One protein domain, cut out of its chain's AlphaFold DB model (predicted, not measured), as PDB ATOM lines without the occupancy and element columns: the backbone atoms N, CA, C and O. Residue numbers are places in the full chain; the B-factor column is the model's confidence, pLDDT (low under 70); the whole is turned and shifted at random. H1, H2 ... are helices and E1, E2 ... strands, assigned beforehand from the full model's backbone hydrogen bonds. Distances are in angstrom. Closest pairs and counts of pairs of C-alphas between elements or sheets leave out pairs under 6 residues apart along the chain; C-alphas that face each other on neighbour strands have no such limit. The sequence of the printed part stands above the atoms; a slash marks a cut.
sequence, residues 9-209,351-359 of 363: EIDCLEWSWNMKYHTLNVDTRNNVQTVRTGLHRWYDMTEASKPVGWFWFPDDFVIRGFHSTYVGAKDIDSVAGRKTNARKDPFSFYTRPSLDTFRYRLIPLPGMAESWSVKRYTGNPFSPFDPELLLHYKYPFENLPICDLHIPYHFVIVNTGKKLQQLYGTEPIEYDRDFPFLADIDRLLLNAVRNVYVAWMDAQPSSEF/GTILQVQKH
ATOM      1  N   GLU A   9     -21.778 -66.417 -54.579       93.25
ATOM      2  CA  GLU A   9     -21.268 -65.068 -54.315       93.25
ATOM      3  C   GLU A   9     -19.969 -65.095 -53.489       93.25
ATOM      4  O   GLU A   9     -19.010 -64.414 -53.846       93.25
ATOM      5  N   ILE A  10     -19.909 -65.890 -52.413       94.44
ATOM      6  CA  ILE A  10     -18.729 -65.974 -51.537       94.44
ATOM      7  C   ILE A  10     -17.535 -66.556 -52.293       94.44
ATOM      8  O   ILE A  10     -16.445 -65.991 -52.219       94.44
ATOM      9  N   ASP A  11     -17.748 -67.609 -53.080       94.81
ATOM     10  CA  ASP A  11     -16.699 -68.249 -53.882       94.81
ATOM     11  C   ASP A  11     -16.076 -67.258 -54.880       94.81
ATOM     12  O   ASP A  11     -14.852 -67.158 -55.015       94.81
ATOM     13  N   CYS A  12     -16.923 -66.475 -55.553       95.31
ATOM     14  CA  CYS A  12     -16.502 -65.430 -56.480       95.31
ATOM     15  C   CYS A  12     -15.706 -64.313 -55.787       95.31
ATOM     16  O   CYS A  12     -14.715 -63.826 -56.347       95.31
ATOM     17  N   LEU A  13     -16.107 -63.907 -54.577       96.06
ATOM     18  CA  LEU A  13     -15.392 -62.898 -53.790       96.06
ATOM     19  C   LEU A  13     -14.040 -63.417 -53.303       96.06
ATOM     20  O   LEU A  13     -13.034 -62.751 -53.524       96.06
ATOM     21  N   GLU A  14     -13.989 -64.609 -52.708       95.56
ATOM     22  CA  GLU A  14     -12.742 -65.234 -52.259       95.56
ATOM     23  C   GLU A  14     -11.733 -65.347 -53.395       95.56
ATOM     24  O   GLU A  14     -10.573 -64.938 -53.265       95.56
ATOM     25  N   TRP A  15     -12.194 -65.853 -54.541       95.88
ATOM     26  CA  TRP A  15     -11.357 -65.951 -55.717       95.88
ATOM     27  C   TRP A  15     -10.893 -64.567 -56.161       95.88
ATOM     28  O   TRP A  15      -9.692 -64.358 -56.285       95.88
ATOM     29  N   SER A  16     -11.797 -63.598 -56.322       96.00
ATOM     30  CA  SER A  16     -11.443 -62.246 -56.775       96.00
ATOM     31  C   SER A  16     -10.456 -61.554 -55.829       96.00
ATOM     32  O   SER A  16      -9.538 -60.873 -56.280       96.00
ATOM     33  N   TRP A  17     -10.591 -61.768 -54.523       96.50
ATOM     34  CA  TRP A  17      -9.796 -61.132 -53.468       96.50
ATOM     35  C   TRP A  17      -8.478 -61.833 -53.154       96.50
ATOM     36  O   TRP A  17      -7.824 -61.539 -52.156       96.50
ATOM     37  N   ASN A  18      -8.057 -62.772 -53.992       95.88
ATOM     38  CA  ASN A  18      -6.849 -63.545 -53.735       95.88
ATOM     39  C   ASN A  18      -6.866 -64.346 -52.421       95.88
ATOM     40  O   ASN A  18      -5.816 -64.618 -51.844       95.88
ATOM     41  N   MET A  19      -8.053 -64.742 -51.958       94.56
ATOM     42  CA  MET A  19      -8.245 -65.555 -50.757       94.56
ATOM     43  C   MET A  19      -8.355 -67.031 -51.120       94.56
ATOM     44  O   MET A  19      -8.784 -67.368 -52.220       94.56
ATOM     45  N   LYS A  20      -7.967 -67.925 -50.211       94.94
ATOM     46  CA  LYS A  20      -8.145 -69.370 -50.413       94.94
ATOM     47  C   LYS A  20      -9.631 -69.733 -50.328       94.94
ATOM     48  O   LYS A  20     -10.382 -69.072 -49.611       94.94
ATOM     49  N   TYR A  21     -10.023 -70.799 -51.015       94.31
ATOM     50  CA  TYR A  21     -11.395 -71.293 -50.984       94.31
ATOM     51  C   TYR A  21     -11.853 -71.624 -49.550       94.31
ATOM     52  O   TYR A  21     -11.102 -72.236 -48.785       94.31
ATOM     53  N   HIS A  22     -13.069 -71.208 -49.185       92.00
ATOM     54  CA  HIS A  22     -13.679 -71.314 -47.853       92.00
ATOM     55  C   HIS A  22     -12.897 -70.652 -46.702       92.00
ATOM     56  O   HIS A  22     -12.915 -71.141 -45.564       92.00
ATOM     57  N   THR A  23     -12.196 -69.550 -46.963       92.62
ATOM     58  CA  THR A  23     -11.507 -68.769 -45.920       92.62
ATOM     59  C   THR A  23     -12.172 -67.441 -45.585       92.62
ATOM     60  O   THR A  23     -11.929 -66.907 -44.499       92.62
ATOM     61  N   LEU A  24     -13.052 -66.929 -46.447       91.38
ATOM     62  CA  LEU A  24     -13.911 -65.798 -46.143       91.38
ATOM     63  C   LEU A  24     -15.043 -66.276 -45.241       91.38
ATOM     64  O   LEU A  24     -16.104 -66.716 -45.672       91.38
ATOM     65  N   ASN A  25     -14.801 -66.187 -43.944       85.38
ATOM     66  CA  ASN A  25     -15.829 -66.419 -42.952       85.38
ATOM     67  C   ASN A  25     -16.453 -65.073 -42.611       85.38
ATOM     68  O   ASN A  25     -15.794 -64.295 -41.933       85.38
ATOM     69  N   VAL A  26     -17.670 -64.801 -43.089       81.50
ATOM     70  CA  VAL A  26     -18.426 -63.570 -42.787       81.50
ATOM     71  C   VAL A  26     -19.053 -63.600 -41.388       81.50
ATOM     72  O   VAL A  26     -19.117 -62.557 -40.744       81.50
ATOM     73  N   ASP A  27     -19.339 -64.786 -40.849       76.50
ATOM     74  CA  ASP A  27     -20.064 -64.998 -39.585       76.50
ATOM     75  C   ASP A  27     -19.165 -65.021 -38.339       76.50
ATOM     76  O   ASP A  27     -19.562 -65.462 -37.256       76.50
ATOM     77  N   THR A  28     -17.908 -64.582 -38.447       68.81
ATOM     78  CA  THR A  28     -17.061 -64.512 -37.254       68.81
ATOM     79  C   THR A  28     -17.466 -63.342 -36.370       68.81
ATOM     80  O   THR A  28     -17.694 -62.230 -36.838       68.81
ATOM     81  N   ARG A  29     -17.390 -63.544 -35.050       69.25
ATOM     82  CA  ARG A  29     -17.459 -62.453 -34.061       69.25
ATOM     83  C   ARG A  29     -16.455 -61.318 -34.314       69.25
ATOM     84  O   ARG A  29     -16.633 -60.235 -33.782       69.25
ATOM     85  N   ASN A  30     -15.394 -61.575 -35.085       62.88
ATOM     86  CA  ASN A  30     -14.397 -60.568 -35.447       62.88
ATOM     87  C   ASN A  30     -14.883 -59.661 -36.591       62.88
ATOM     88  O   ASN A  30     -14.382 -58.550 -36.733       62.88
ATOM     89  N   ASN A  31     -15.863 -60.112 -37.381       61.66
ATOM     90  CA  ASN A  31     -16.540 -59.297 -38.391       61.66
ATOM     91  C   ASN A  31     -17.797 -58.620 -37.857       61.66
ATOM     92  O   ASN A  31     -18.322 -57.724 -38.515       61.66
ATOM     93  N   VAL A  32     -18.270 -59.029 -36.672       63.59
ATOM     94  CA  VAL A  32     -19.295 -58.295 -35.929       63.59
ATOM     95  C   VAL A  32     -18.657 -57.005 -35.444       63.59
ATOM     96  O   VAL A  32     -18.129 -56.885 -34.340       63.59
ATOM     97  N   GLN A  33     -18.656 -56.028 -36.334       60.91
ATOM     98  CA  GLN A  33     -18.253 -54.683 -36.009       60.91
ATOM     99  C   GLN A  33     -19.313 -54.118 -35.080       60.91
ATOM    100  O   GLN A  33     -20.503 -54.148 -35.397       60.91
ATOM    101  N   THR A  34     -18.890 -53.568 -33.944       57.22
ATOM    102  CA  THR A  34     -19.754 -52.773 -33.065       57.22
ATOM    103  C   THR A  34     -20.053 -51.430 -33.722       57.22
ATOM    104  O   THR A  34     -19.701 -50.359 -33.229       57.22
ATOM    105  N   VAL A  35     -20.688 -51.484 -34.884       63.28
ATOM    106  CA  VAL A  35     -21.429 -50.370 -35.436       63.28
ATOM    107  C   VAL A  35     -22.644 -50.214 -34.531       63.28
ATOM    108  O   VAL A  35     -23.304 -51.196 -34.193       63.28
ATOM    109  N   ARG A  36     -22.937 -48.988 -34.083       69.00
ATOM    110  CA  ARG A  36     -24.147 -48.747 -33.282       69.00
ATOM    111  C   ARG A  36     -25.345 -49.328 -34.031       69.00
ATOM    112  O   ARG A  36     -25.452 -49.097 -35.233       69.00
ATOM    113  N   THR A  37     -26.241 -50.029 -33.334       71.38
ATOM    114  CA  THR A  37     -27.377 -50.764 -33.924       71.38
ATOM    115  C   THR A  37     -28.132 -49.946 -34.971       71.38
ATOM    116  O   THR A  37     -28.505 -50.470 -36.013       71.38
ATOM    117  N   GLY A  38     -28.273 -48.633 -34.752       72.69
ATOM    118  CA  GLY A  38     -28.841 -47.716 -35.737       72.69
ATOM    119  C   GLY A  38     -28.088 -47.694 -37.072       72.69
ATOM    120  O   GLY A  38     -28.703 -47.880 -38.110       72.69
ATOM    121  N   LEU A  39     -26.767 -47.504 -37.073       76.00
ATOM    122  CA  LEU A  39     -25.982 -47.411 -38.308       76.00
ATOM    123  C   LEU A  39     -25.898 -48.760 -39.047       76.00
ATOM    124  O   LEU A  39     -25.965 -48.758 -40.273       76.00
ATOM    125  N   HIS A  40     -25.854 -49.888 -38.327       75.81
ATOM    126  CA  HIS A  40     -25.966 -51.219 -38.942       75.81
ATOM    127  C   HIS A  40     -27.337 -51.414 -39.591       75.81
ATOM    128  O   HIS A  40     -27.429 -51.845 -40.737       75.81
ATOM    129  N   ARG A  41     -28.414 -51.026 -38.891       81.31
ATOM    130  CA  ARG A  41     -29.777 -51.098 -39.425       81.31
ATOM    131  C   ARG A  41     -29.864 -50.388 -40.771       81.31
ATOM    132  O   ARG A  41     -30.425 -50.950 -41.694       81.31
ATOM    133  N   TRP A  42     -29.269 -49.203 -40.918       79.56
ATOM    134  CA  TRP A  42     -29.298 -48.464 -42.187       79.56
ATOM    135  C   TRP A  42     -28.327 -48.974 -43.257       79.56
ATOM    136  O   TRP A  42     -28.447 -48.573 -44.415       79.56
ATOM    137  N   TYR A  43     -27.358 -49.806 -42.884       81.88
ATOM    138  CA  TYR A  43     -26.457 -50.446 -43.834       81.88
ATOM    139  C   TYR A  43     -27.141 -51.600 -44.568       81.88
ATOM    140  O   TYR A  43     -26.924 -51.744 -45.764       81.88
ATOM    141  N   ASP A  44     -28.028 -52.345 -43.914       83.31
ATOM    142  CA  ASP A  44     -28.697 -53.507 -44.523       83.31
ATOM    143  C   ASP A  44     -30.216 -53.341 -44.665       83.31
ATOM    144  O   ASP A  44     -30.921 -54.299 -44.968       83.31
ATOM    145  N   MET A  45     -30.746 -52.129 -44.465       85.94
ATOM    146  CA  MET A  45     -32.191 -51.919 -44.515       85.94
ATOM    147  C   MET A  45     -32.765 -52.156 -45.912       85.94
ATOM    148  O   MET A  45     -32.303 -51.591 -46.909       85.94
ATOM    149  N   THR A  46     -33.868 -52.894 -45.943       87.50
ATOM    150  CA  THR A  46     -34.737 -53.028 -47.108       87.50
ATOM    151  C   THR A  46     -36.172 -52.659 -46.749       87.50
ATOM    152  O   THR A  46     -36.623 -52.939 -45.643       87.50
ATOM    153  N   GLU A  47     -36.899 -52.066 -47.690       87.69
ATOM    154  CA  GLU A  47     -38.340 -51.801 -47.604       87.69
ATOM    155  C   GLU A  47     -38.981 -52.389 -48.868       87.69
ATOM    156  O   GLU A  47     -38.530 -52.098 -49.978       87.69
ATOM    157  N   ALA A  48     -39.963 -53.285 -48.713       87.94
ATOM    158  CA  ALA A  48     -40.570 -54.035 -49.822       87.94
ATOM    159  C   ALA A  48     -39.532 -54.710 -50.753       87.94
ATOM    160  O   ALA A  48     -39.574 -54.568 -51.977       87.94
ATOM    161  N   SER A  49     -38.555 -55.416 -50.165       87.31
ATOM    162  CA  SER A  49     -37.434 -56.076 -50.868       87.31
ATOM    163  C   SER A  49     -36.506 -55.149 -51.671       87.31
ATOM    164  O   SER A  49     -35.656 -55.627 -52.424       87.31
ATOM    165  N   LYS A  50     -36.627 -53.825 -51.518       89.81
ATOM    166  CA  LYS A  50     -35.742 -52.845 -52.157       89.81
ATOM    167  C   LYS A  50     -34.796 -52.233 -51.130       89.81
ATOM    168  O   LYS A  50     -35.239 -51.913 -50.027       89.81
ATOM    169  N   PRO A  51     -33.514 -52.024 -51.470       92.19
ATOM    170  CA  PRO A  51     -32.599 -51.291 -50.607       92.19
ATOM    171  C   PRO A  51     -33.129 -49.903 -50.248       92.19
ATOM    172  O   PRO A  51     -33.555 -49.154 -51.127       92.19
ATOM    173  N   VAL A  52     -33.038 -49.542 -48.969       91.00
ATOM    174  CA  VAL A  52     -33.286 -48.181 -48.469       91.00
ATOM    175  C   VAL A  52     -32.148 -47.744 -47.541       91.00
ATOM    176  O   VAL A  52     -31.278 -48.534 -47.179       91.00
ATOM    177  N   GLY A  53     -32.107 -46.462 -47.177       91.25
ATOM    178  CA  GLY A  53     -31.034 -45.911 -46.347       91.25
ATOM    179  C   GLY A  53     -29.845 -45.421 -47.172       91.25
ATOM    180  O   GLY A  53     -30.014 -44.631 -48.097       91.25
ATOM    181  N   TRP A  54     -28.630 -45.846 -46.822       92.25
ATOM    182  CA  TRP A  54     -27.404 -45.227 -47.335       92.25
ATOM    183  C   TRP A  54     -26.593 -46.168 -48.219       92.25
ATOM    184  O   TRP A  54     -26.473 -47.368 -47.949       92.25
ATOM    185  N   PHE A  55     -25.931 -45.584 -49.213       95.12
ATOM    186  CA  PHE A  55     -24.672 -46.118 -49.706       95.12
ATOM    187  C   PHE A  55     -23.537 -45.595 -48.845       95.12
ATOM    188  O   PHE A  55     -23.495 -44.414 -48.485       95.12
ATOM    189  N   TRP A  56     -22.600 -46.477 -48.534       94.06
ATOM    190  CA  TRP A  56     -21.342 -46.079 -47.930       94.06
ATOM    191  C   TRP A  56     -20.311 -45.980 -49.036       94.06
ATOM    192  O   TRP A  56     -20.171 -46.880 -49.862       94.06
ATOM    193  N   PHE A  57     -19.607 -44.862 -49.066       94.69
ATOM    194  CA  PHE A  57     -18.791 -44.491 -50.201       94.69
ATOM    195  C   PHE A  57     -17.331 -44.345 -49.779       94.69
ATOM    196  O   PHE A  57     -17.018 -43.416 -49.025       94.69
ATOM    197  N   PRO A  58     -16.455 -45.282 -50.193       95.06
ATOM    198  CA  PRO A  58     -15.017 -45.205 -49.962       95.06
ATOM    199  C   PRO A  58     -14.364 -43.958 -50.566       95.06
ATOM    200  O   PRO A  58     -14.969 -43.229 -51.348       95.06
ATOM    201  N   ASP A  59     -13.082 -43.781 -50.257       92.00
ATOM    202  CA  ASP A  59     -12.225 -42.785 -50.897       92.00
ATOM    203  C   ASP A  59     -12.071 -43.038 -52.411       92.00
ATOM    204  O   ASP A  59     -11.868 -44.174 -52.863       92.00
ATOM    205  N   ASP A  60     -12.130 -41.961 -53.191       93.81
ATOM    206  CA  ASP A  60     -12.073 -41.946 -54.650       93.81
ATOM    207  C   ASP A  60     -10.879 -42.726 -55.220       93.81
ATOM    208  O   ASP A  60     -11.016 -43.450 -56.213       93.81
ATOM    209  N   PHE A  61      -9.695 -42.598 -54.608       93.12
ATOM    210  CA  PHE A  61      -8.481 -43.259 -55.098       93.12
ATOM    211  C   PHE A  61      -8.576 -44.776 -54.971       93.12
ATOM    212  O   PHE A  61      -8.114 -45.506 -55.853       93.12
ATOM    213  N   VAL A  62      -9.211 -45.248 -53.899       94.56
ATOM    214  CA  VAL A  62      -9.403 -46.675 -53.651       94.56
ATOM    215  C   VAL A  62     -10.342 -47.253 -54.701       94.56
ATOM    216  O   VAL A  62      -9.979 -48.219 -55.373       94.56
ATOM    217  N   ILE A  63     -11.501 -46.625 -54.922       95.56
ATOM    218  CA  ILE A  63     -12.490 -47.074 -55.919       95.56
ATOM    219  C   ILE A  63     -11.858 -47.146 -57.314       95.56
ATOM    220  O   ILE A  63     -12.014 -48.147 -58.014       95.56
ATOM    221  N   ARG A  64     -11.084 -46.126 -57.707       94.19
ATOM    222  CA  ARG A  64     -10.367 -46.106 -58.993       94.19
ATOM    223  C   ARG A  64      -9.357 -47.246 -59.116       94.19
ATOM    224  O   ARG A  64      -9.257 -47.842 -60.187       94.19
ATOM    225  N   GLY A  65      -8.634 -47.571 -58.042       93.94
ATOM    226  CA  GLY A  65      -7.703 -48.701 -58.007       93.94
ATOM    227  C   GLY A  65      -8.408 -50.043 -58.217       93.94
ATOM    228  O   GLY A  65      -8.001 -50.824 -59.085       93.94
ATOM    229  N   PHE A  66      -9.507 -50.273 -57.489       94.69
ATOM    230  CA  PHE A  66     -10.353 -51.452 -57.682       94.69
ATOM    231  C   PHE A  66     -10.870 -51.521 -59.125       94.69
ATOM    232  O   PHE A  66     -10.650 -52.519 -59.811       94.69
ATOM    233  N   HIS A  67     -11.469 -50.443 -59.631       93.69
ATOM    234  CA  HIS A  67     -12.005 -50.401 -60.992       93.69
ATOM    235  C   HIS A  67     -10.935 -50.694 -62.048       93.69
ATOM    236  O   HIS A  67     -11.115 -51.574 -62.888       93.69
ATOM    237  N   SER A  68      -9.783 -50.021 -61.980       91.94
ATOM    238  CA  SER A  68      -8.681 -50.245 -62.919       91.94
ATOM    239  C   SER A  68      -8.191 -51.696 -62.930       91.94
ATOM    240  O   SER A  68      -7.733 -52.163 -63.970       91.94
ATOM    241  N   THR A  69      -8.265 -52.400 -61.798       92.38
ATOM    242  CA  THR A  69      -7.782 -53.784 -61.677       92.38
ATOM    243  C   THR A  69      -8.797 -54.797 -62.201       92.38
ATOM    244  O   THR A  69      -8.450 -55.667 -63.000       92.38
ATOM    245  N   TYR A  70     -10.049 -54.683 -61.758       92.31
ATOM    246  CA  TYR A  70     -11.084 -55.690 -62.013       92.31
ATOM    247  C   TYR A  70     -11.887 -55.437 -63.294       92.31
ATOM    248  O   TYR A  70     -12.405 -56.376 -63.900       92.31
ATOM    249  N   VAL A  71     -11.984 -54.176 -63.718       90.56
ATOM    250  CA  VAL A  71     -12.763 -53.750 -64.892       90.56
ATOM    251  C   VAL A  71     -11.834 -53.270 -66.009       90.56
ATOM    252  O   VAL A  71     -12.052 -53.574 -67.179       90.56
ATOM    253  N   GLY A  72     -10.758 -52.567 -65.650       87.31
ATOM    254  CA  GLY A  72      -9.792 -51.983 -66.576       87.31
ATOM    255  C   GLY A  72      -9.810 -50.451 -66.570       87.31
ATOM    256  O   GLY A  72     -10.727 -49.809 -66.061       87.31
ATOM    257  N   ALA A  73      -8.756 -49.852 -67.125       72.69
ATOM    258  CA  ALA A  73      -8.525 -48.405 -67.064       72.69
ATOM    259  C   ALA A  73      -9.180 -47.600 -68.199       72.69
ATOM    260  O   ALA A  73      -9.107 -46.375 -68.173       72.69
ATOM    261  N   LYS A  74      -9.739 -48.261 -69.226       68.88
ATOM    262  CA  LYS A  74     -10.065 -47.572 -70.482       68.88
ATOM    263  C   LYS A  74     -11.258 -46.629 -70.381       68.88
ATOM    264  O   LYS A  74     -11.130 -45.560 -70.943       68.88
ATOM    265  N   ASP A  75     -12.315 -46.961 -69.634       65.81
ATOM    266  CA  ASP A  75     -13.456 -46.061 -69.409       65.81
ATOM    267  C   ASP A  75     -14.242 -46.493 -68.160       65.81
ATOM    268  O   ASP A  75     -14.823 -47.581 -68.139       65.81
ATOM    269  N   ILE A  76     -14.295 -45.643 -67.127       72.94
ATOM    270  CA  ILE A  76     -15.179 -45.841 -65.955       72.94
ATOM    271  C   ILE A  76     -16.662 -45.822 -66.370       72.94
ATOM    272  O   ILE A  76     -17.492 -46.478 -65.747       72.94
ATOM    273  N   ASP A  77     -16.965 -45.141 -67.476       65.44
ATOM    274  CA  ASP A  77     -18.304 -45.038 -68.061       65.44
ATOM    275  C   ASP A  77     -18.701 -46.233 -68.929       65.44
ATOM    276  O   ASP A  77     -19.839 -46.312 -69.396       65.44
ATOM    277  N   SER A  78     -17.784 -47.172 -69.176       62.38
ATOM    278  CA  SER A  78     -18.125 -48.347 -69.970       62.38
ATOM    279  C   SER A  78     -19.104 -49.253 -69.219       62.38
ATOM    280  O   SER A  78     -18.994 -49.475 -68.011       62.38
ATOM    281  N   VAL A  79     -20.089 -49.775 -69.959       61.84
ATOM    282  CA  VAL A  79     -21.046 -50.776 -69.470       61.84
ATOM    283  C   VAL A  79     -20.268 -51.941 -68.855       61.84
ATOM    284  O   VAL A  79     -19.321 -52.438 -69.473       61.84
ATOM    285  N   ALA A  80     -20.672 -52.378 -67.659       57.41
ATOM    286  CA  ALA A  80     -20.122 -53.549 -66.980       57.41
ATOM    287  C   ALA A  80     -20.102 -54.743 -67.949       57.41
ATOM    288  O   ALA A  80     -21.153 -55.303 -68.248       57.41
ATOM    289  N   GLY A  81     -18.948 -55.094 -68.537       54.53
ATOM    290  CA  GLY A  81     -19.053 -56.033 -69.659       54.53
ATOM    291  C   GLY A  81     -17.822 -56.575 -70.371       54.53
ATOM    292  O   GLY A  81     -18.014 -57.423 -71.239       54.53
ATOM    293  N   ARG A  82     -16.576 -56.197 -70.058       54.50
ATOM    294  CA  ARG A  82     -15.402 -56.932 -70.587       54.50
ATOM    295  C   ARG A  82     -14.308 -57.056 -69.541       54.50
ATOM    296  O   ARG A  82     -13.518 -56.145 -69.337       54.50
ATOM    297  N   LYS A  83     -14.325 -58.202 -68.866       64.31
ATOM    298  CA  LYS A  83     -13.595 -58.477 -67.631       64.31
ATOM    299  C   LYS A  83     -12.152 -58.876 -67.873       64.31
ATOM    300  O   LYS A  83     -11.855 -59.633 -68.794       64.31
ATOM    301  N   THR A  84     -11.289 -58.462 -66.956       69.25
ATOM    302  CA  THR A  84      -9.911 -58.943 -66.851       69.25
ATOM    303  C   THR A  84      -9.800 -60.312 -66.163       69.25
ATOM    304  O   THR A  84      -8.685 -60.812 -66.086       69.25
ATOM    305  N   ASN A  85     -10.911 -60.926 -65.698       84.00
ATOM    306  CA  ASN A  85     -10.942 -62.115 -64.814       84.00
ATOM    307  C   ASN A  85      -9.733 -62.090 -63.862       84.00
ATOM    308  O   ASN A  85      -8.834 -62.928 -63.938       84.00
ATOM    309  N   ALA A  86      -9.659 -61.023 -63.065       90.88
ATOM    310  CA  ALA A  86      -8.492 -60.686 -62.267       90.88
ATOM    311  C   ALA A  86      -8.696 -61.055 -60.798       90.88
ATOM    312  O   ALA A  86      -9.798 -60.948 -60.261       90.88
ATOM    313  N   ARG A  87      -7.588 -61.415 -60.150       93.62
ATOM    314  CA  ARG A  87      -7.498 -61.760 -58.735       93.62
ATOM    315  C   ARG A  87      -6.459 -60.869 -58.066       93.62
ATOM    316  O   ARG A  87      -5.333 -60.762 -58.556       93.62
ATOM    317  N   LYS A  88      -6.823 -60.196 -56.976       95.62
ATOM    318  CA  LYS A  88      -5.925 -59.280 -56.264       95.62
ATOM    319  C   LYS A  88      -6.295 -59.186 -54.791       95.62
ATOM    320  O   LYS A  88      -7.458 -59.016 -54.460       95.62
ATOM    321  N   ASP A  89      -5.291 -59.211 -53.919       95.44
ATOM    322  CA  ASP A  89      -5.485 -58.926 -52.495       95.44
ATOM    323  C   ASP A  89      -6.068 -57.505 -52.297       95.44
ATOM    324  O   ASP A  89      -5.402 -56.528 -52.672       95.44
ATOM    325  N   PRO A  90      -7.275 -57.352 -51.713       94.81
ATOM    326  CA  PRO A  90      -7.893 -56.058 -51.460       94.81
ATOM    327  C   PRO A  90      -7.040 -55.122 -50.603       94.81
ATOM    328  O   PRO A  90      -7.089 -53.907 -50.790       94.81
ATOM    329  N   PHE A  91      -6.239 -55.663 -49.682       93.19
ATOM    330  CA  PHE A  91      -5.405 -54.848 -48.801       93.19
ATOM    331  C   PHE A  91      -4.276 -54.142 -49.560       93.19
ATOM    332  O   PHE A  91      -3.816 -53.085 -49.132       93.19
ATOM    333  N   SER A  92      -3.898 -54.641 -50.743       94.00
ATOM    334  CA  SER A  92      -2.911 -53.983 -51.608       94.00
ATOM    335  C   SER A  92      -3.375 -52.635 -52.181       94.00
ATOM    336  O   SER A  92      -2.546 -51.863 -52.659       94.00
ATOM    337  N   PHE A  93      -4.676 -52.326 -52.117       93.44
ATOM    338  CA  PHE A  93      -5.224 -51.024 -52.517       93.44
ATOM    339  C   PHE A  93      -5.137 -49.966 -51.415       93.44
ATOM    340  O   PHE A  93      -5.444 -48.797 -51.655       93.44
ATOM    341  N   TYR A  94      -4.763 -50.349 -50.196       92.06
ATOM    342  CA  TYR A  94      -4.813 -49.456 -49.049       92.06
ATOM    343  C   TYR A  94      -3.466 -48.752 -48.892       92.06
ATOM    344  O   TYR A  94      -2.443 -49.362 -48.599       92.06
ATOM    345  N   THR A  95      -3.458 -47.438 -49.115       81.25
ATOM    346  CA  THR A  95      -2.235 -46.616 -49.096       81.25
ATOM    347  C   THR A  95      -1.726 -46.312 -47.689       81.25
ATOM    348  O   THR A  95      -0.590 -45.861 -47.537       81.25
ATOM    349  N   ARG A  96      -2.547 -46.527 -46.651       74.75
ATOM    350  CA  ARG A  96      -2.194 -46.215 -45.263       74.75
ATOM    351  C   ARG A  96      -1.790 -47.471 -44.487       74.75
ATOM    352  O   ARG A  96      -2.499 -48.467 -44.552       74.75
ATOM    353  N   PRO A  97      -0.705 -47.400 -43.694       56.19
ATOM    354  CA  PRO A  97      -0.223 -48.531 -42.904       56.19
ATOM    355  C   PRO A  97      -1.129 -48.892 -41.715       56.19
ATOM    356  O   PRO A  97      -1.045 -50.012 -41.221       56.19
ATOM    357  N   SER A  98      -2.002 -47.987 -41.255       66.06
ATOM    358  CA  SER A  98      -2.996 -48.297 -40.222       66.06
ATOM    359  C   SER A  98      -4.261 -48.861 -40.872       66.06
ATOM    360  O   SER A  98      -5.137 -48.105 -41.295       66.06
ATOM    361  N   LEU A  99      -4.350 -50.189 -40.937       76.88
ATOM    362  CA  LEU A  99      -5.529 -50.943 -41.391       76.88
ATOM    363  C   LEU A  99      -6.712 -50.872 -40.412       76.88
ATOM    364  O   LEU A  99      -7.709 -51.566 -40.598       76.88
ATOM    365  N   ASP A 100      -6.597 -50.051 -39.372       84.19
ATOM    366  CA  ASP A 100      -7.561 -50.026 -38.286       84.19
ATOM    367  C   ASP A 100      -8.807 -49.228 -38.662       84.19
ATOM    368  O   ASP A 100      -9.892 -49.619 -38.270       84.19
ATOM    369  N   THR A 101      -8.703 -48.144 -39.437       89.81
ATOM    370  CA  THR A 101      -9.854 -47.269 -39.734       89.81
ATOM    371  C   THR A 101      -9.918 -46.859 -41.199       89.81
ATOM    372  O   THR A 101      -8.917 -46.441 -41.786       89.81
ATOM    373  N   PHE A 102     -11.125 -46.883 -41.748       91.44
ATOM    374  CA  PHE A 102     -11.456 -46.599 -43.134       91.44
ATOM    375  C   PHE A 102     -12.478 -45.472 -43.205       91.44
ATOM    376  O   PHE A 102     -13.446 -45.430 -42.449       91.44
ATOM    377  N   ARG A 103     -12.244 -44.550 -44.131       92.88
ATOM    378  CA  ARG A 103     -13.005 -43.311 -44.258       92.88
ATOM    379  C   ARG A 103     -14.131 -43.428 -45.272       92.88
ATOM    380  O   ARG A 103     -13.862 -43.795 -46.415       92.88
ATOM    381  N   TYR A 104     -15.333 -43.015 -44.888       94.00
ATOM    382  CA  TYR A 104     -16.534 -43.105 -45.708       94.00
ATOM    383  C   TYR A 104     -17.321 -41.804 -45.757       94.00
ATOM    384  O   TYR A 104     -17.483 -41.099 -44.758       94.00
ATOM    385  N   ARG A 105     -17.889 -41.538 -46.929       94.81
ATOM    386  CA  ARG A 105     -19.010 -40.616 -47.094       94.81
ATOM    387  C   ARG A 105     -20.304 -41.412 -47.216       94.81
ATOM    388  O   ARG A 105     -20.305 -42.524 -47.735       94.81
ATOM    389  N   LEU A 106     -21.405 -40.840 -46.746       93.62
ATOM    390  CA  LEU A 106     -22.730 -41.433 -46.886       93.62
ATOM    391  C   LEU A 106     -23.470 -40.756 -48.040       93.62
ATOM    392  O   LEU A 106     -23.548 -39.531 -48.085       93.62
ATOM    393  N   ILE A 107     -24.007 -41.553 -48.962       95.31
ATOM    394  CA  ILE A 107     -24.868 -41.078 -50.050       95.31
ATOM    395  C   ILE A 107     -26.280 -41.601 -49.767       95.31
ATOM    396  O   ILE A 107     -26.454 -42.821 -49.686       95.31
ATOM    397  N   PRO A 108     -27.280 -40.728 -49.556       95.06
ATOM    398  CA  PRO A 108     -28.636 -41.176 -49.267       95.06
ATOM    399  C   PRO A 108     -29.298 -41.756 -50.517       95.06
ATOM    400  O   PRO A 108     -29.114 -41.245 -51.622       95.06
ATOM    401  N   LEU A 109     -30.112 -42.793 -50.334       94.19
ATOM    402  CA  LEU A 109     -31.003 -43.293 -51.379       94.19
ATOM    403  C   LEU A 109     -32.201 -42.348 -51.591       94.19
ATOM    404  O   LEU A 109     -32.632 -41.699 -50.633       94.19
ATOM    405  N   PRO A 110     -32.804 -42.315 -52.799       91.38
ATOM    406  CA  PRO A 110     -33.894 -41.386 -53.121       91.38
ATOM    407  C   PRO A 110     -35.101 -41.511 -52.182       91.38
ATOM    408  O   PRO A 110     -35.687 -40.507 -51.784       91.38
ATOM    409  N   GLY A 111     -35.418 -42.734 -51.735       89.06
ATOM    410  CA  GLY A 111     -36.506 -43.001 -50.782       89.06
ATOM    411  C   GLY A 111     -36.331 -42.341 -49.406       89.06
ATOM    412  O   GLY A 111     -37.258 -42.324 -48.600       89.06
ATOM    413  N   MET A 112     -35.162 -41.762 -49.115       90.38
ATOM    414  CA  MET A 112     -34.947 -40.982 -47.897       90.38
ATOM    415  C   MET A 112     -35.491 -39.548 -47.984       90.38
ATOM    416  O   MET A 112     -35.622 -38.892 -46.951       90.38
ATOM    417  N   ALA A 113     -35.810 -39.039 -49.178       89.44
ATOM    418  CA  ALA A 113     -36.206 -37.643 -49.368       89.44
ATOM    419  C   ALA A 113     -37.499 -37.265 -48.622       89.44
ATOM    420  O   ALA A 113     -37.621 -36.149 -48.120       89.44
ATOM    421  N   GLU A 114     -38.451 -38.195 -48.517       82.69
ATOM    422  CA  GLU A 114     -39.820 -37.885 -48.087       82.69
ATOM    423  C   GLU A 114     -40.015 -37.856 -46.566       82.69
ATOM    424  O   GLU A 114     -40.985 -37.284 -46.075       82.69
ATOM    425  N   SER A 115     -39.132 -38.480 -45.783       69.94
ATOM    426  CA  SER A 115     -39.456 -38.758 -44.371       69.94
ATOM    427  C   SER A 115     -38.285 -38.685 -43.401       69.94
ATOM    428  O   SER A 115     -38.451 -39.020 -42.230       69.94
ATOM    429  N   TRP A 116     -37.096 -38.264 -43.833       81.06
ATOM    430  CA  TRP A 116     -35.892 -38.515 -43.045       81.06
ATOM    431  C   TRP A 116     -35.173 -37.243 -42.620       81.06
ATOM    432  O   TRP A 116     -34.900 -36.339 -43.408       81.06
ATOM    433  N   SER A 117     -34.805 -37.215 -41.341       85.25
ATOM    434  CA  SER A 117     -33.825 -36.272 -40.810       85.25
ATOM    435  C   SER A 117     -32.811 -37.022 -39.958       85.25
ATOM    436  O   SER A 117     -33.143 -38.003 -39.283       85.25
ATOM    437  N   VAL A 118     -31.566 -36.557 -40.006       86.69
ATOM    438  CA  VAL A 118     -30.505 -37.043 -39.127       86.69
ATOM    439  C   VAL A 118     -30.282 -35.991 -38.059       86.69
ATOM    440  O   VAL A 118     -30.072 -34.821 -38.370       86.69
ATOM    441  N   LYS A 119     -30.325 -36.411 -36.800       88.94
ATOM    442  CA  LYS A 119     -30.004 -35.574 -35.651       88.94
ATOM    443  C   LYS A 119     -28.682 -36.051 -35.064       88.94
ATOM    444  O   LYS A 119     -28.491 -37.250 -34.842       88.94
ATOM    445  N   ARG A 120     -27.759 -35.124 -34.830       87.69
ATOM    446  CA  ARG A 120     -26.467 -35.397 -34.190       87.69
ATOM    447  C   ARG A 120     -26.298 -34.466 -33.009       87.69
ATOM    448  O   ARG A 120     -26.272 -33.253 -33.191       87.69
ATOM    449  N   TYR A 121     -26.137 -35.029 -31.822       89.81
ATOM    450  CA  TYR A 121     -25.742 -34.247 -30.660       89.81
ATOM    451  C   TYR A 121     -24.222 -34.072 -30.658       89.81
ATOM    452  O   TYR A 121     -23.489 -35.052 -30.807       89.81
ATOM    453  N   THR A 122     -23.760 -32.829 -30.536       91.31
ATOM    454  CA  THR A 122     -22.325 -32.485 -30.501       91.31
ATOM    455  C   THR A 122     -21.830 -32.077 -29.118       91.31
ATOM    456  O   THR A 122     -20.641 -31.818 -28.945       91.31
ATOM    457  N   GLY A 123     -22.720 -32.044 -28.122       91.25
ATOM    458  CA  GLY A 123     -22.344 -31.786 -26.740       91.25
ATOM    459  C   GLY A 123     -21.651 -32.974 -26.078       91.25
ATOM    460  O   GLY A 123     -21.697 -34.111 -26.551       91.25
ATOM    461  N   ASN A 124     -21.014 -32.699 -24.942       91.12
ATOM    462  CA  ASN A 124     -20.396 -33.725 -24.111       91.12
ATOM    463  C   ASN A 124     -21.483 -34.687 -23.581       91.12
ATOM    464  O   ASN A 124     -22.435 -34.213 -22.956       91.12
ATOM    465  N   PRO A 125     -21.356 -36.015 -23.783       86.81
ATOM    466  CA  PRO A 125     -22.360 -36.986 -23.340       86.81
ATOM    467  C   PRO A 125     -22.532 -37.051 -21.814       86.81
ATOM    468  O   PRO A 125     -23.543 -37.561 -21.345       86.81
ATOM    469  N   PHE A 126     -21.566 -36.547 -21.041       91.81
ATOM    470  CA  PHE A 126     -21.610 -36.499 -19.575       91.81
ATOM    471  C   PHE A 126     -22.106 -35.157 -19.021       91.81
ATOM    472  O   PHE A 126     -22.192 -34.988 -17.808       91.81
ATOM    473  N   SER A 127     -22.378 -34.176 -19.884       92.94
ATOM    474  CA  SER A 127     -22.954 -32.887 -19.485       92.94
ATOM    475  C   SER A 127     -24.478 -32.907 -19.638       92.94
ATOM    476  O   SER A 127     -24.990 -33.708 -20.423       92.94
ATOM    477  N   PRO A 128     -25.216 -32.033 -18.923       96.00
ATOM    478  CA  PRO A 128     -26.644 -31.851 -19.163       96.00
ATOM    479  C   PRO A 128     -26.933 -31.615 -20.648       96.00
ATOM    480  O   PRO A 128     -26.139 -30.992 -21.353       96.00
ATOM    481  N   PHE A 129     -28.066 -32.135 -21.117       93.94
ATOM    482  CA  PHE A 129     -28.472 -31.996 -22.510       93.94
ATOM    483  C   PHE A 129     -28.708 -30.523 -22.865       93.94
ATOM    484  O   PHE A 129     -29.545 -29.863 -22.249       93.94
ATOM    485  N   ASP A 130     -28.001 -30.042 -23.887       94.31
ATOM    486  CA  ASP A 130     -28.174 -28.703 -24.446       94.31
ATOM    487  C   ASP A 130     -28.797 -28.783 -25.855       94.31
ATOM    488  O   ASP A 130     -28.127 -29.196 -26.808       94.31
ATOM    489  N   PRO A 131     -30.071 -28.393 -26.038       94.44
ATOM    490  CA  PRO A 131     -30.734 -28.484 -27.335       94.44
ATOM    491  C   PRO A 131     -30.058 -27.648 -28.432       94.44
ATOM    492  O   PRO A 131     -30.227 -27.975 -29.606       94.44
ATOM    493  N   GLU A 132     -29.274 -26.618 -28.097       95.94
ATOM    494  CA  GLU A 132     -28.556 -25.801 -29.087       95.94
ATOM    495  C   GLU A 132     -27.396 -26.563 -29.749       95.94
ATOM    496  O   GLU A 132     -26.991 -26.242 -30.868       95.94
ATOM    497  N   LEU A 133     -26.903 -27.628 -29.108       93.56
ATOM    498  CA  LEU A 133     -25.841 -28.498 -29.630       93.56
ATOM    499  C   LEU A 133     -26.375 -29.646 -30.503       93.56
ATOM    500  O   LEU A 133     -25.596 -30.494 -30.968       93.56
ATOM    501  N   LEU A 134     -27.694 -29.698 -30.722       93.62
ATOM    502  CA  LEU A 134     -28.348 -30.670 -31.588       93.62
ATOM    503  C   LEU A 134     -28.333 -30.187 -33.043       93.62
ATOM    504  O   LEU A 134     -29.064 -29.285 -33.444       93.62
ATOM    505  N   LEU A 135     -27.522 -30.838 -33.871       92.94
ATOM    506  CA  LEU A 135     -27.449 -30.571 -35.303       92.94
ATOM    507  C   LEU A 135     -28.504 -31.376 -36.055       92.94
ATOM    508  O   LEU A 135     -28.650 -32.579 -35.837       92.94
ATOM    509  N   HIS A 136     -29.204 -30.715 -36.973       92.44
ATOM    510  CA  HIS A 136     -30.222 -31.316 -37.826       92.44
ATOM    511  C   HIS A 136     -29.748 -31.304 -39.277       92.44
ATOM    512  O   HIS A 136     -29.574 -30.243 -39.875       92.44
ATOM    513  N   TYR A 137     -29.603 -32.485 -39.865       91.75
ATOM    514  CA  TYR A 137     -29.301 -32.652 -41.279       91.75
ATOM    515  C   TYR A 137     -30.570 -33.076 -42.016       91.75
ATOM    516  O   TYR A 137     -31.325 -33.934 -41.548       91.75
ATOM    517  N   LYS A 138     -30.792 -32.463 -43.176       92.38
ATOM    518  CA  LYS A 138     -31.911 -32.748 -44.078       92.38
ATOM    519  C   LYS A 138     -31.378 -33.333 -45.373       92.38
ATOM    520  O   LYS A 138     -30.257 -33.002 -45.755       92.38
ATOM    521  N   TYR A 139     -32.186 -34.154 -46.036       93.25
ATOM    522  CA  TYR A 139     -31.881 -34.677 -47.364       93.25
ATOM    523  C   TYR A 139     -31.505 -33.532 -48.331       93.25
ATOM    524  O   TYR A 139     -32.165 -32.490 -48.289       93.25
ATOM    525  N   PRO A 140     -30.454 -33.680 -49.161       94.19
ATOM    526  CA  PRO A 140     -29.651 -34.888 -49.396       94.19
ATOM    527  C   PRO A 140     -28.424 -35.028 -48.476       94.19
ATOM    528  O   PRO A 140     -27.496 -35.776 -48.762       94.19
ATOM    529  N   PHE A 141     -28.432 -34.343 -47.334       92.62
ATOM    530  CA  PHE A 141     -27.430 -34.454 -46.274       92.62
ATOM    531  C   PHE A 141     -26.011 -34.070 -46.721       92.62
ATOM    532  O   PHE A 141     -25.034 -34.629 -46.236       92.62
ATOM    533  N   GLU A 142     -25.889 -33.065 -47.591       88.88
ATOM    534  CA  GLU A 142     -24.610 -32.591 -48.159       88.88
ATOM    535  C   GLU A 142     -23.558 -32.236 -47.099       88.88
ATOM    536  O   GLU A 142     -22.363 -32.404 -47.315       88.88
ATOM    537  N   ASN A 143     -24.011 -31.776 -45.931       88.75
ATOM    538  CA  ASN A 143     -23.148 -31.365 -44.826       88.75
ATOM    539  C   ASN A 143     -22.916 -32.473 -43.790       88.75
ATOM    540  O   ASN A 143     -22.394 -32.195 -42.709       88.75
ATOM    541  N   LEU A 144     -23.351 -33.709 -44.059       90.12
ATOM    542  CA  LEU A 144     -23.135 -34.810 -43.131       90.12
ATOM    543  C   LEU A 144     -21.626 -35.088 -43.029       90.12
ATOM    544  O   LEU A 144     -20.944 -35.187 -44.051       90.12
ATOM    545  N   PRO A 145     -21.080 -35.199 -41.808       89.81
ATOM    546  CA  PRO A 145     -19.664 -35.463 -41.617       89.81
ATOM    547  C   PRO A 145     -19.267 -36.791 -42.261       89.81
ATOM    548  O   PRO A 145     -20.002 -37.780 -42.219       89.81
ATOM    549  N   ILE A 146     -18.047 -36.814 -42.780       92.06
ATOM    550  CA  ILE A 146     -17.340 -38.048 -43.103       92.06
ATOM    551  C   ILE A 146     -17.226 -38.896 -41.826       92.06
ATOM    552  O   ILE A 146     -16.940 -38.358 -40.752       92.06
ATOM    553  N   CYS A 147     -17.428 -40.207 -41.940       89.50
ATOM    554  CA  CYS A 147     -17.255 -41.145 -40.835       89.50
ATOM    555  C   CYS A 147     -16.042 -42.051 -41.059       89.50
ATOM    556  O   CYS A 147     -15.764 -42.478 -42.178       89.50
ATOM    557  N   ASP A 148     -15.330 -42.355 -39.977       90.44
ATOM    558  CA  ASP A 148     -14.282 -43.368 -39.966       90.44
ATOM    559  C   ASP A 148     -14.856 -44.631 -39.295       90.44
ATOM    560  O   ASP A 148     -15.421 -44.567 -38.202       90.44
ATOM    561  N   LEU A 149     -14.766 -45.774 -39.973       88.44
ATOM    562  CA  LEU A 149     -15.285 -47.071 -39.526       88.44
ATOM    563  C   LEU A 149     -14.174 -48.119 -39.596       88.44
ATOM    564  O   LEU A 149     -13.253 -47.994 -40.394       88.44
ATOM    565  N   HIS A 150     -14.271 -49.194 -38.817       88.12
ATOM    566  CA  HIS A 150     -13.291 -50.287 -38.872       88.12
ATOM    567  C   HIS A 150     -13.590 -51.301 -39.997       88.12
ATOM    568  O   HIS A 150     -12.948 -52.346 -40.077       88.12
ATOM    569  N   ILE A 151     -14.573 -51.022 -40.858       88.88
ATOM    570  CA  ILE A 151     -14.997 -51.905 -41.952       88.88
ATOM    571  C   ILE A 151     -14.074 -51.658 -43.148       88.88
ATOM    572  O   ILE A 151     -13.927 -50.504 -43.514       88.88
ATOM    573  N   PRO A 152     -13.448 -52.675 -43.764       92.38
ATOM    574  CA  PRO A 152     -12.622 -52.472 -44.956       92.38
ATOM    575  C   PRO A 152     -13.411 -52.068 -46.211       92.38
ATOM    576  O   PRO A 152     -14.558 -52.469 -46.419       92.38
ATOM    577  N   TYR A 153     -12.758 -51.337 -47.121       95.38
ATOM    578  CA  TYR A 153     -13.387 -50.801 -48.335       95.38
ATOM    579  C   TYR A 153     -14.043 -51.846 -49.239       95.38
ATOM    580  O   TYR A 153     -15.132 -51.590 -49.749       95.38
ATOM    581  N   HIS A 154     -13.434 -53.018 -49.429       96.00
ATOM    582  CA  HIS A 154     -13.999 -54.039 -50.318       96.00
ATOM    583  C   HIS A 154     -15.362 -54.565 -49.844       96.00
ATOM    584  O   HIS A 154     -16.232 -54.775 -50.683       96.00
ATOM    585  N   PHE A 155     -15.605 -54.689 -48.533       94.19
ATOM    586  CA  PHE A 155     -16.925 -55.077 -48.012       94.19
ATOM    587  C   PHE A 155     -17.995 -54.030 -48.322       94.19
ATOM    588  O   PHE A 155     -19.112 -54.363 -48.718       94.19
ATOM    589  N   VAL A 156     -17.633 -52.753 -48.206       94.62
ATOM    590  CA  VAL A 156     -18.525 -51.638 -48.532       94.62
ATOM    591  C   VAL A 156     -18.819 -51.561 -50.030       94.62
ATOM    592  O   VAL A 156     -19.956 -51.289 -50.417       94.62
ATOM    593  N   ILE A 157     -17.823 -51.841 -50.875       96.81
ATOM    594  CA  ILE A 157     -18.004 -51.942 -52.330       96.81
ATOM    595  C   ILE A 157     -18.971 -53.085 -52.661       96.81
ATOM    596  O   ILE A 157     -19.845 -52.888 -53.500       96.81
ATOM    597  N   VAL A 158     -18.876 -54.240 -51.985       96.19
ATOM    598  CA  VAL A 158     -19.829 -55.350 -52.174       96.19
ATOM    599  C   VAL A 158     -21.251 -54.931 -51.822       96.19
ATOM    600  O   VAL A 158     -22.136 -55.074 -52.658       96.19
ATOM    601  N   ASN A 159     -21.486 -54.386 -50.624       95.00
ATOM    602  CA  ASN A 159     -22.836 -53.989 -50.207       95.00
ATOM    603  C   ASN A 159     -23.415 -52.902 -51.122       95.00
ATOM    604  O   ASN A 159     -24.514 -53.057 -51.652       95.00
ATOM    605  N   THR A 160     -22.655 -51.833 -51.371       96.31
ATOM    606  CA  THR A 160     -23.100 -50.726 -52.228       96.31
ATOM    607  C   THR A 160     -23.336 -51.196 -53.662       96.31
ATOM    608  O   THR A 160     -24.374 -50.892 -54.243       96.31
ATOM    609  N   GLY A 161     -22.420 -51.987 -54.223       96.19
ATOM    610  CA  GLY A 161     -22.556 -52.550 -55.562       96.19
ATOM    611  C   GLY A 161     -23.751 -53.495 -55.693       96.19
ATOM    612  O   GLY A 161     -24.499 -53.381 -56.663       96.19
ATOM    613  N   LYS A 162     -24.002 -54.350 -54.692       95.31
ATOM    614  CA  LYS A 162     -25.181 -55.229 -54.632       95.31
ATOM    615  C   LYS A 162     -26.478 -54.431 -54.625       95.31
ATOM    616  O   LYS A 162     -27.368 -54.721 -55.421       95.31
ATOM    617  N   LYS A 163     -26.570 -53.382 -53.804       95.44
ATOM    618  CA  LYS A 163     -27.743 -52.497 -53.773       95.44
ATOM    619  C   LYS A 163     -27.957 -51.773 -55.102       95.44
ATOM    620  O   LYS A 163     -29.082 -51.716 -55.590       95.44
ATOM    621  N   LEU A 164     -26.889 -51.252 -55.713       95.12
ATOM    622  CA  LEU A 164     -26.961 -50.620 -57.034       95.12
ATOM    623  C   LEU A 164     -27.443 -51.613 -58.101       95.12
ATOM    624  O   LEU A 164     -28.295 -51.267 -58.914       95.12
ATOM    625  N   GLN A 165     -26.953 -52.854 -58.065       93.81
ATOM    626  CA  GLN A 165     -27.402 -53.917 -58.963       93.81
ATOM    627  C   GLN A 165     -28.873 -54.293 -58.726       93.81
ATOM    628  O   GLN A 165     -29.594 -54.540 -59.685       93.81
ATOM    629  N   GLN A 166     -29.346 -54.323 -57.480       94.19
ATOM    630  CA  GLN A 166     -30.752 -54.603 -57.164       94.19
ATOM    631  C   GLN A 166     -31.693 -53.482 -57.623       94.19
ATOM    632  O   GLN A 166     -32.785 -53.763 -58.108       94.19
ATOM    633  N   LEU A 167     -31.277 -52.221 -57.479       93.62
ATOM    634  CA  LEU A 167     -32.094 -51.058 -57.840       93.62
ATOM    635  C   LEU A 167     -32.147 -50.814 -59.351       93.62
ATOM    636  O   LEU A 167     -33.198 -50.456 -59.874       93.62
ATOM    637  N   TYR A 168     -31.021 -50.999 -60.040       93.50
ATOM    638  CA  TYR A 168     -30.853 -50.566 -61.431       93.50
ATOM    639  C   TYR A 168     -30.552 -51.707 -62.404       93.50
ATOM    640  O   TYR A 168     -30.552 -51.501 -63.616       93.50
ATOM    641  N   GLY A 169     -30.267 -52.911 -61.905       91.62
ATOM    642  CA  GLY A 169     -29.789 -54.006 -62.738       91.62
ATOM    643  C   GLY A 169     -28.548 -53.601 -63.533       91.62
ATOM    644  O   GLY A 169     -27.633 -52.946 -63.025       91.62
ATOM    645  N   THR A 170     -28.544 -53.982 -64.809       86.19
ATOM    646  CA  THR A 170     -27.512 -53.619 -65.790       86.19
ATOM    647  C   THR A 170     -27.778 -52.288 -66.494       86.19
ATOM    648  O   THR A 170     -26.921 -51.827 -67.248       86.19
ATOM    649  N   GLU A 171     -28.943 -51.677 -66.278       90.06
ATOM    650  CA  GLU A 171     -29.339 -50.447 -66.963       90.06
ATOM    651  C   GLU A 171     -28.574 -49.225 -66.423       90.06
ATOM    652  O   GLU A 171     -28.074 -49.242 -65.294       90.06
ATOM    653  N   PRO A 172     -28.430 -48.139 -67.199       90.94
ATOM    654  CA  PRO A 172     -27.842 -46.898 -66.702       90.94
ATOM    655  C   PRO A 172     -28.606 -46.334 -65.493       90.94
ATOM    656  O   PRO A 172     -29.831 -46.381 -65.441       90.94
ATOM    657  N   ILE A 173     -27.878 -45.770 -64.525       93.50
ATOM    658  CA  ILE A 173     -28.482 -45.088 -63.372       93.50
ATOM    659  C   ILE A 173     -28.997 -43.718 -63.836       93.50
ATOM    660  O   ILE A 173     -28.239 -42.926 -64.402       93.50
ATOM    661  N   GLU A 174     -30.270 -43.413 -63.578       95.62
ATOM    662  CA  GLU A 174     -30.879 -42.113 -63.893       95.62
ATOM    663  C   GLU A 174     -30.494 -41.051 -62.847       95.62
ATOM    664  O   GLU A 174     -31.305 -40.636 -62.019       95.62
ATOM    665  N   TYR A 175     -29.234 -40.603 -62.870       95.81
ATOM    666  CA  TYR A 175     -28.686 -39.693 -61.854       95.81
ATOM    667  C   TYR A 175     -29.457 -38.380 -61.706       95.81
ATOM    668  O   TYR A 175     -29.625 -37.916 -60.586       95.81
ATOM    669  N   ASP A 176     -29.960 -37.789 -62.789       96.50
ATOM    670  CA  ASP A 176     -30.694 -36.520 -62.692       96.50
ATOM    671  C   ASP A 176     -32.048 -36.674 -61.983       96.50
ATOM    672  O   ASP A 176     -32.538 -35.726 -61.375       96.50
ATOM    673  N   ARG A 177     -32.639 -37.874 -62.032       95.25
ATOM    674  CA  ARG A 177     -33.882 -38.201 -61.330       95.25
ATOM    675  C   ARG A 177     -33.605 -38.605 -59.885       95.25
ATOM    676  O   ARG A 177     -34.219 -38.071 -58.967       95.25
ATOM    677  N   ASP A 178     -32.685 -39.545 -59.695       95.19
ATOM    678  CA  ASP A 178     -32.502 -40.232 -58.415       95.19
ATOM    679  C   ASP A 178     -31.488 -39.523 -57.508       95.19
ATOM    680  O   ASP A 178     -31.645 -39.480 -56.289       95.19
ATOM    681  N   PHE A 179     -30.462 -38.912 -58.096       96.00
ATOM    682  CA  PHE A 179     -29.356 -38.288 -57.372       96.00
ATOM    683  C   PHE A 179     -28.983 -36.904 -57.937       96.00
ATOM    684  O   PHE A 179     -27.809 -36.658 -58.235       96.00
ATOM    685  N   PRO A 180     -29.941 -35.961 -58.064       96.00
ATOM    686  CA  PRO A 180     -29.690 -34.655 -58.684       96.00
ATOM    687  C   PRO A 180     -28.620 -33.827 -57.954       96.00
ATOM    688  O   PRO A 180     -28.046 -32.908 -58.532       96.00
ATOM    689  N   PHE A 181     -28.341 -34.160 -56.693       94.81
ATOM    690  CA  PHE A 181     -27.365 -33.503 -55.825       94.81
ATOM    691  C   PHE A 181     -25.931 -34.035 -55.972       94.81
ATOM    692  O   PHE A 181     -25.001 -33.428 -55.445       94.81
ATOM    693  N   LEU A 182     -25.723 -35.173 -56.644       96.06
ATOM    694  CA  LEU A 182     -24.384 -35.741 -56.800       96.06
ATOM    695  C   LEU A 182     -23.591 -35.000 -57.872       96.06
ATOM    696  O   LEU A 182     -24.061 -34.827 -59.001       96.06
ATOM    697  N   ALA A 183     -22.352 -34.645 -57.528       95.38
ATOM    698  CA  ALA A 183     -21.378 -34.120 -58.474       95.38
ATOM    699  C   ALA A 183     -20.997 -35.184 -59.516       95.38
ATOM    700  O   ALA A 183     -21.027 -36.380 -59.228       95.38
ATOM    701  N   ASP A 184     -20.567 -34.759 -60.709       94.88
ATOM    702  CA  ASP A 184     -20.210 -35.673 -61.807       94.88
ATOM    703  C   ASP A 184     -19.199 -36.743 -61.380       94.88
ATOM    704  O   ASP A 184     -19.346 -37.917 -61.710       94.88
ATOM    705  N   ILE A 185     -18.207 -36.357 -60.574       93.94
ATOM    706  CA  ILE A 185     -17.206 -37.285 -60.041       93.94
ATOM    707  C   ILE A 185     -17.830 -38.412 -59.207       93.94
ATOM    708  O   ILE A 185     -17.419 -39.563 -59.332       93.94
ATOM    709  N   ASP A 186     -18.858 -38.120 -58.415       94.94
ATOM    710  CA  ASP A 186     -19.531 -39.113 -57.579       94.94
ATOM    711  C   ASP A 186     -20.365 -40.076 -58.417       94.94
ATOM    712  O   ASP A 186     -20.394 -41.273 -58.137       94.94
ATOM    713  N   ARG A 187     -20.998 -39.563 -59.479       95.44
ATOM    714  CA  ARG A 187     -21.744 -40.368 -60.457       95.44
ATOM    715  C   ARG A 187     -20.811 -41.371 -61.144       95.44
ATOM    716  O   ARG A 187     -21.109 -42.563 -61.205       95.44
ATOM    717  N   LEU A 188     -19.633 -40.912 -61.577       93.81
ATOM    718  CA  LEU A 188     -18.593 -41.776 -62.149       93.81
ATOM    719  C   LEU A 188     -18.147 -42.856 -61.157       93.81
ATOM    720  O   LEU A 188     -18.014 -44.027 -61.507       93.81
ATOM    721  N   LEU A 189     -17.916 -42.480 -59.900       95.19
ATOM    722  CA  LEU A 189     -17.445 -43.411 -58.881       95.19
ATOM    723  C   LEU A 189     -18.539 -44.409 -58.443       95.19
ATOM    724  O   LEU A 189     -18.215 -45.561 -58.165       95.19
ATOM    725  N   LEU A 190     -19.825 -44.036 -58.445       95.56
ATOM    726  CA  LEU A 190     -20.937 -44.973 -58.219       95.56
ATOM    727  C   LEU A 190     -21.036 -46.012 -59.341       95.56
ATOM    728  O   LEU A 190     -21.160 -47.207 -59.056       95.56
ATOM    729  N   ASN A 191     -20.893 -45.584 -60.600       94.06
ATOM    730  CA  ASN A 191     -20.765 -46.509 -61.730       94.06
ATOM    731  C   ASN A 191     -19.581 -47.458 -61.516       94.06
ATOM    732  O   ASN A 191     -19.725 -48.670 -61.678       94.06
ATOM    733  N   ALA A 192     -18.435 -46.930 -61.076       94.06
ATOM    734  CA  ALA A 192     -17.252 -47.735 -60.814       94.06
ATOM    735  C   ALA A 192     -17.489 -48.798 -59.727       94.06
ATOM    736  O   ALA A 192     -17.111 -49.953 -59.917       94.06
ATOM    737  N   VAL A 193     -18.140 -48.438 -58.615       95.88
ATOM    738  CA  VAL A 193     -18.488 -49.374 -57.530       95.88
ATOM    739  C   VAL A 193     -19.390 -50.498 -58.041       95.88
ATOM    740  O   VAL A 193     -19.098 -51.671 -57.798       95.88
ATOM    741  N   ARG A 194     -20.442 -50.167 -58.803       94.56
ATOM    742  CA  ARG A 194     -21.317 -51.177 -59.418       94.56
ATOM    743  C   ARG A 194     -20.543 -52.085 -60.372       94.56
ATOM    744  O   ARG A 194     -20.668 -53.303 -60.289       94.56
ATOM    745  N   ASN A 195     -19.715 -51.511 -61.242       92.75
ATOM    746  CA  ASN A 195     -18.937 -52.265 -62.222       92.75
ATOM    747  C   ASN A 195     -17.938 -53.220 -61.553       92.75
ATOM    748  O   ASN A 195     -17.779 -54.348 -62.015       92.75
ATOM    749  N   VAL A 196     -17.294 -52.804 -60.455       94.44
ATOM    750  CA  VAL A 196     -16.411 -53.674 -59.659       94.44
ATOM    751  C   VAL A 196     -17.194 -54.835 -59.052       94.44
ATOM    752  O   VAL A 196     -16.753 -55.976 -59.155       94.44
ATOM    753  N   TYR A 197     -18.367 -54.573 -58.473       95.50
ATOM    754  CA  TYR A 197     -19.218 -55.631 -57.932       95.50
ATOM    755  C   TYR A 197     -19.636 -56.639 -59.010       95.50
ATOM    756  O   TYR A 197     -19.442 -57.838 -58.830       95.50
ATOM    757  N   VAL A 198     -20.124 -56.171 -60.164       93.19
ATOM    758  CA  VAL A 198     -20.462 -57.052 -61.295       93.19
ATOM    759  C   VAL A 198     -19.232 -57.831 -61.759       93.19
ATOM    760  O   VAL A 198     -19.323 -59.032 -62.011       93.19
ATOM    761  N   ALA A 199     -18.060 -57.185 -61.828       92.69
ATOM    762  CA  ALA A 199     -16.804 -57.840 -62.178       92.69
ATOM    763  C   ALA A 199     -16.496 -59.014 -61.240       92.69
ATOM    764  O   ALA A 199     -16.192 -60.092 -61.750       92.69
ATOM    765  N   TRP A 200     -16.665 -58.832 -59.929       95.31
ATOM    766  CA  TRP A 200     -16.538 -59.904 -58.945       95.31
ATOM    767  C   TRP A 200     -17.597 -60.992 -59.108       95.31
ATOM    768  O   TRP A 200     -17.243 -62.161 -59.065       95.31
ATOM    769  N   MET A 201     -18.866 -60.648 -59.337       95.06
ATOM    770  CA  MET A 201     -19.946 -61.644 -59.406       95.06
ATOM    771  C   MET A 201     -19.845 -62.587 -60.611       95.06
ATOM    772  O   MET A 201     -20.048 -63.784 -60.442       95.06
ATOM    773  N   ASP A 202     -19.455 -62.096 -61.795       92.44
ATOM    774  CA  ASP A 202     -19.165 -62.982 -62.947       92.44
ATOM    775  C   ASP A 202     -17.666 -63.332 -63.059       92.44
ATOM    776  O   ASP A 202     -17.151 -63.517 -64.165       92.44
ATOM    777  N   ALA A 203     -16.929 -63.329 -61.947       93.12
ATOM    778  CA  ALA A 203     -15.625 -63.973 -61.913       93.12
ATOM    779  C   ALA A 203     -15.784 -65.467 -62.233       93.12
ATOM    780  O   ALA A 203     -16.806 -66.079 -61.926       93.12
ATOM    781  N   GLN A 204     -14.772 -66.064 -62.860       93.31
ATOM    782  CA  GLN A 204     -14.762 -67.495 -63.168       93.31
ATOM    783  C   GLN A 204     -13.581 -68.151 -62.454       93.31
ATOM    784  O   GLN A 204     -12.492 -68.231 -63.040       93.31
ATOM    785  N   PRO A 205     -13.770 -68.588 -61.192       93.75
ATOM    786  CA  PRO A 205     -12.751 -69.328 -60.469       93.75
ATOM    787  C   PRO A 205     -12.329 -70.583 -61.235       93.75
ATOM    788  O   PRO A 205     -13.155 -71.284 -61.826       93.75
ATOM    789  N   SER A 206     -11.028 -70.873 -61.247       93.38
ATOM    790  CA  SER A 206     -10.507 -72.088 -61.878       93.38
ATOM    791  C   SER A 206     -10.911 -73.331 -61.078       93.38
ATOM    792  O   SER A 206     -11.176 -73.270 -59.881       93.38
ATOM    793  N   SER A 207     -10.903 -74.505 -61.714       93.56
ATOM    794  CA  SER A 207     -11.123 -75.770 -60.996       93.56
ATOM    795  C   SER A 207     -10.050 -76.055 -59.934       93.56
ATOM    796  O   SER A 207     -10.313 -76.797 -58.991       93.56
ATOM    797  N   GLU A 208      -8.861 -75.464 -60.073       93.06
ATOM    798  CA  GLU A 208      -7.753 -75.548 -59.113       93.06
ATOM    799  C   GLU A 208      -8.062 -74.799 -57.812       93.06
ATOM    800  O   GLU A 208      -7.798 -75.330 -56.734       93.06
ATOM    801  N   PHE A 209      -8.718 -73.634 -57.894       93.50
ATOM    802  CA  PHE A 209      -9.147 -72.864 -56.722       93.50
ATOM    803  C   PHE A 209     -10.004 -73.713 -55.768       93.50
ATOM    804  O   PHE A 209      -9.739 -73.764 -54.568       93.50
ATOM    805  N   GLY A 351     -17.570 -39.909 -29.176       37.50
ATOM    806  CA  GLY A 351     -18.817 -40.453 -28.614       37.50
ATOM    807  C   GLY A 351     -20.102 -40.039 -29.344       37.50
ATOM    808  O   GLY A 351     -21.179 -40.033 -28.754       37.50
ATOM    809  N   THR A 352     -20.016 -39.718 -30.630       47.19
ATOM    810  CA  THR A 352     -21.083 -39.175 -31.464       47.19
ATOM    811  C   THR A 352     -22.305 -40.095 -31.514       47.19
ATOM    812  O   THR A 352     -22.249 -41.201 -32.052       47.19
ATOM    813  N   ILE A 353     -23.442 -39.613 -31.001       49.47
ATOM    814  CA  ILE A 353     -24.761 -40.225 -31.210       49.47
ATOM    815  C   ILE A 353     -25.354 -39.674 -32.502       49.47
ATOM    816  O   ILE A 353     -25.680 -38.491 -32.596       49.47
ATOM    817  N   LEU A 354     -25.482 -40.550 -33.499       49.31
ATOM    818  CA  LEU A 354     -26.204 -40.282 -34.734       49.31
ATOM    819  C   LEU A 354     -27.568 -40.971 -34.636       49.31
ATOM    820  O   LEU A 354     -27.646 -42.200 -34.615       49.31
ATOM    821  N   GLN A 355     -28.631 -40.177 -34.522       61.22
ATOM    822  CA  GLN A 355     -30.004 -40.667 -34.480       61.22
ATOM    823  C   GLN A 355     -30.688 -40.310 -35.796       61.22
ATOM    824  O   GLN A 355     -30.760 -39.146 -36.186       61.22
ATOM    825  N   VAL A 356     -31.185 -41.325 -36.492       60.00
ATOM    826  CA  VAL A 356     -31.932 -41.162 -37.741       60.00
ATOM    827  C   VAL A 356     -33.394 -41.457 -37.441       60.00
ATOM    828  O   VAL A 356     -33.698 -42.486 -36.840       60.00
ATOM    829  N   GLN A 357     -34.287 -40.546 -37.822       61.00
ATOM    830  CA  GLN A 357     -35.711 -40.650 -37.509       61.00
ATOM    831  C   GLN A 357     -36.540 -40.538 -38.795       61.00
ATOM    832  O   GLN A 357     -36.519 -39.490 -39.452       61.00
ATOM    833  N   LYS A 358     -37.273 -41.612 -39.128       58.31
ATOM    834  CA  LYS A 358     -38.331 -41.612 -40.152       58.31
ATOM    835  C   LYS A 358     -39.568 -40.948 -39.538       58.31
ATOM    836  O   LYS A 358     -39.994 -41.323 -38.448       58.31
ATOM    837  N   HIS A 359     -40.088 -39.915 -40.185       58.31
ATOM    838  CA  HIS A 359     -41.298 -39.209 -39.778       58.31
ATOM    839  C   HIS A 359     -42.450 -39.695 -40.654       58.31
ATOM    840  O   HIS A 359     -42.410 -39.511 -41.866       58.31
TER     841      HIS A 359
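AT A GLANCE: This is residues 9 to 209 and 351 to 359 of the 363 residues of an uncharacterized protein of Dendrothele bispora (strain CBS 962.96) (UniProt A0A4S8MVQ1). A helical body and a small second sheet make an elongated whole: in the body, H5 packs slantwise over the small sheet E1 E2 E5, and H7 crosses H5 nearly at a right angle. The second sheet, E4 E3 E6, makes one end of the long axis, with H2 between the two sheets, grazing both, and H1 near the other end. The printed part has 210 residues, with seven named helices and six named strands in the order H1 H2 E1 H3 H4 E2 E3 E4 E5 H5 H6 H7 E6; both sheets are antiparallel. The class is mixed, helices and strands, with 100 residues in named elements, under half. It is compact, with a radius of gyration of the C-alphas of 18.2 A and spans of 62 by 39 by 34 A.

HOW THE PARTS SIT: E2 (102 to 108) is the inner strand between E1 (54 to 57) and E5 (147 to 149); N 55 and O 107 are 2.9 A apart, N 104 and O 147 2.8 A, within hydrogen-bond range. H5 (153 to 168) is on this sheet at a height of 8.2 A, with C-alphas of Phe 55 and Thr 160 closest, 5.5 A. The hub H7 (184 to 201) touches H5, about perpendicular at 85 degrees, with C-alphas of Gly 161 and Arg 194 closest, 4.3 A. H7 touches H3 (60 to 70), His 67 to Val 196 C-alphas closest at 5.6 A, a tilt of 36 degrees, only just steep, the same way. H7 touches H1 (9 to 16) with residues 200 to 201 alone, C-alphas of Cys 12 and Met 201 closest, 5.9 A. H4 (90 to 93) only just touches H3, with 3 pairs of C-alphas within 8 A, the closest Val 62 and Phe 93, 6.1 A. H6 (175 to 178) is close to H7 but not clearly touching, C-alphas of Tyr 175 and Arg 187 closest, 7.1 A. H2 (37 to 44) only grazes both sheets. The hairpin E3 (116 to 121) and E4 (134 to 138) has N 120 and O 135 at 2.9 A; E3 and E6 (353 to 358) have N 119 and O 355 at 2.8 A. H1, H2, H3, H5 and H7 have every O i to N i+4 pair within hydrogen-bond range; H4 and H6 are too short for one.

IN THESE COORDINATES: H7 is 26.1 A long, H5 21.8 A and E2 19.0 A. H1 begins at C-alpha 9 (-21.268, -65.068, -54.315), and E6 ends at C-alpha 358 (-38.331, -41.612, -40.152).

THE WHOLE: C-alphas of Pro 128 and Ser 207 are farthest apart, 62.6 A. Residues 210 to 350 are not printed, a 44.0 A gap between C-alphas 209 and 351. Links H1 to H2, H3 to H4 and E3 to E4 are long. Mean pLDDT of the printed part is 86.9; 31 residues are under 70, among them 28 to 36, 77 to 84 and 351 to 359.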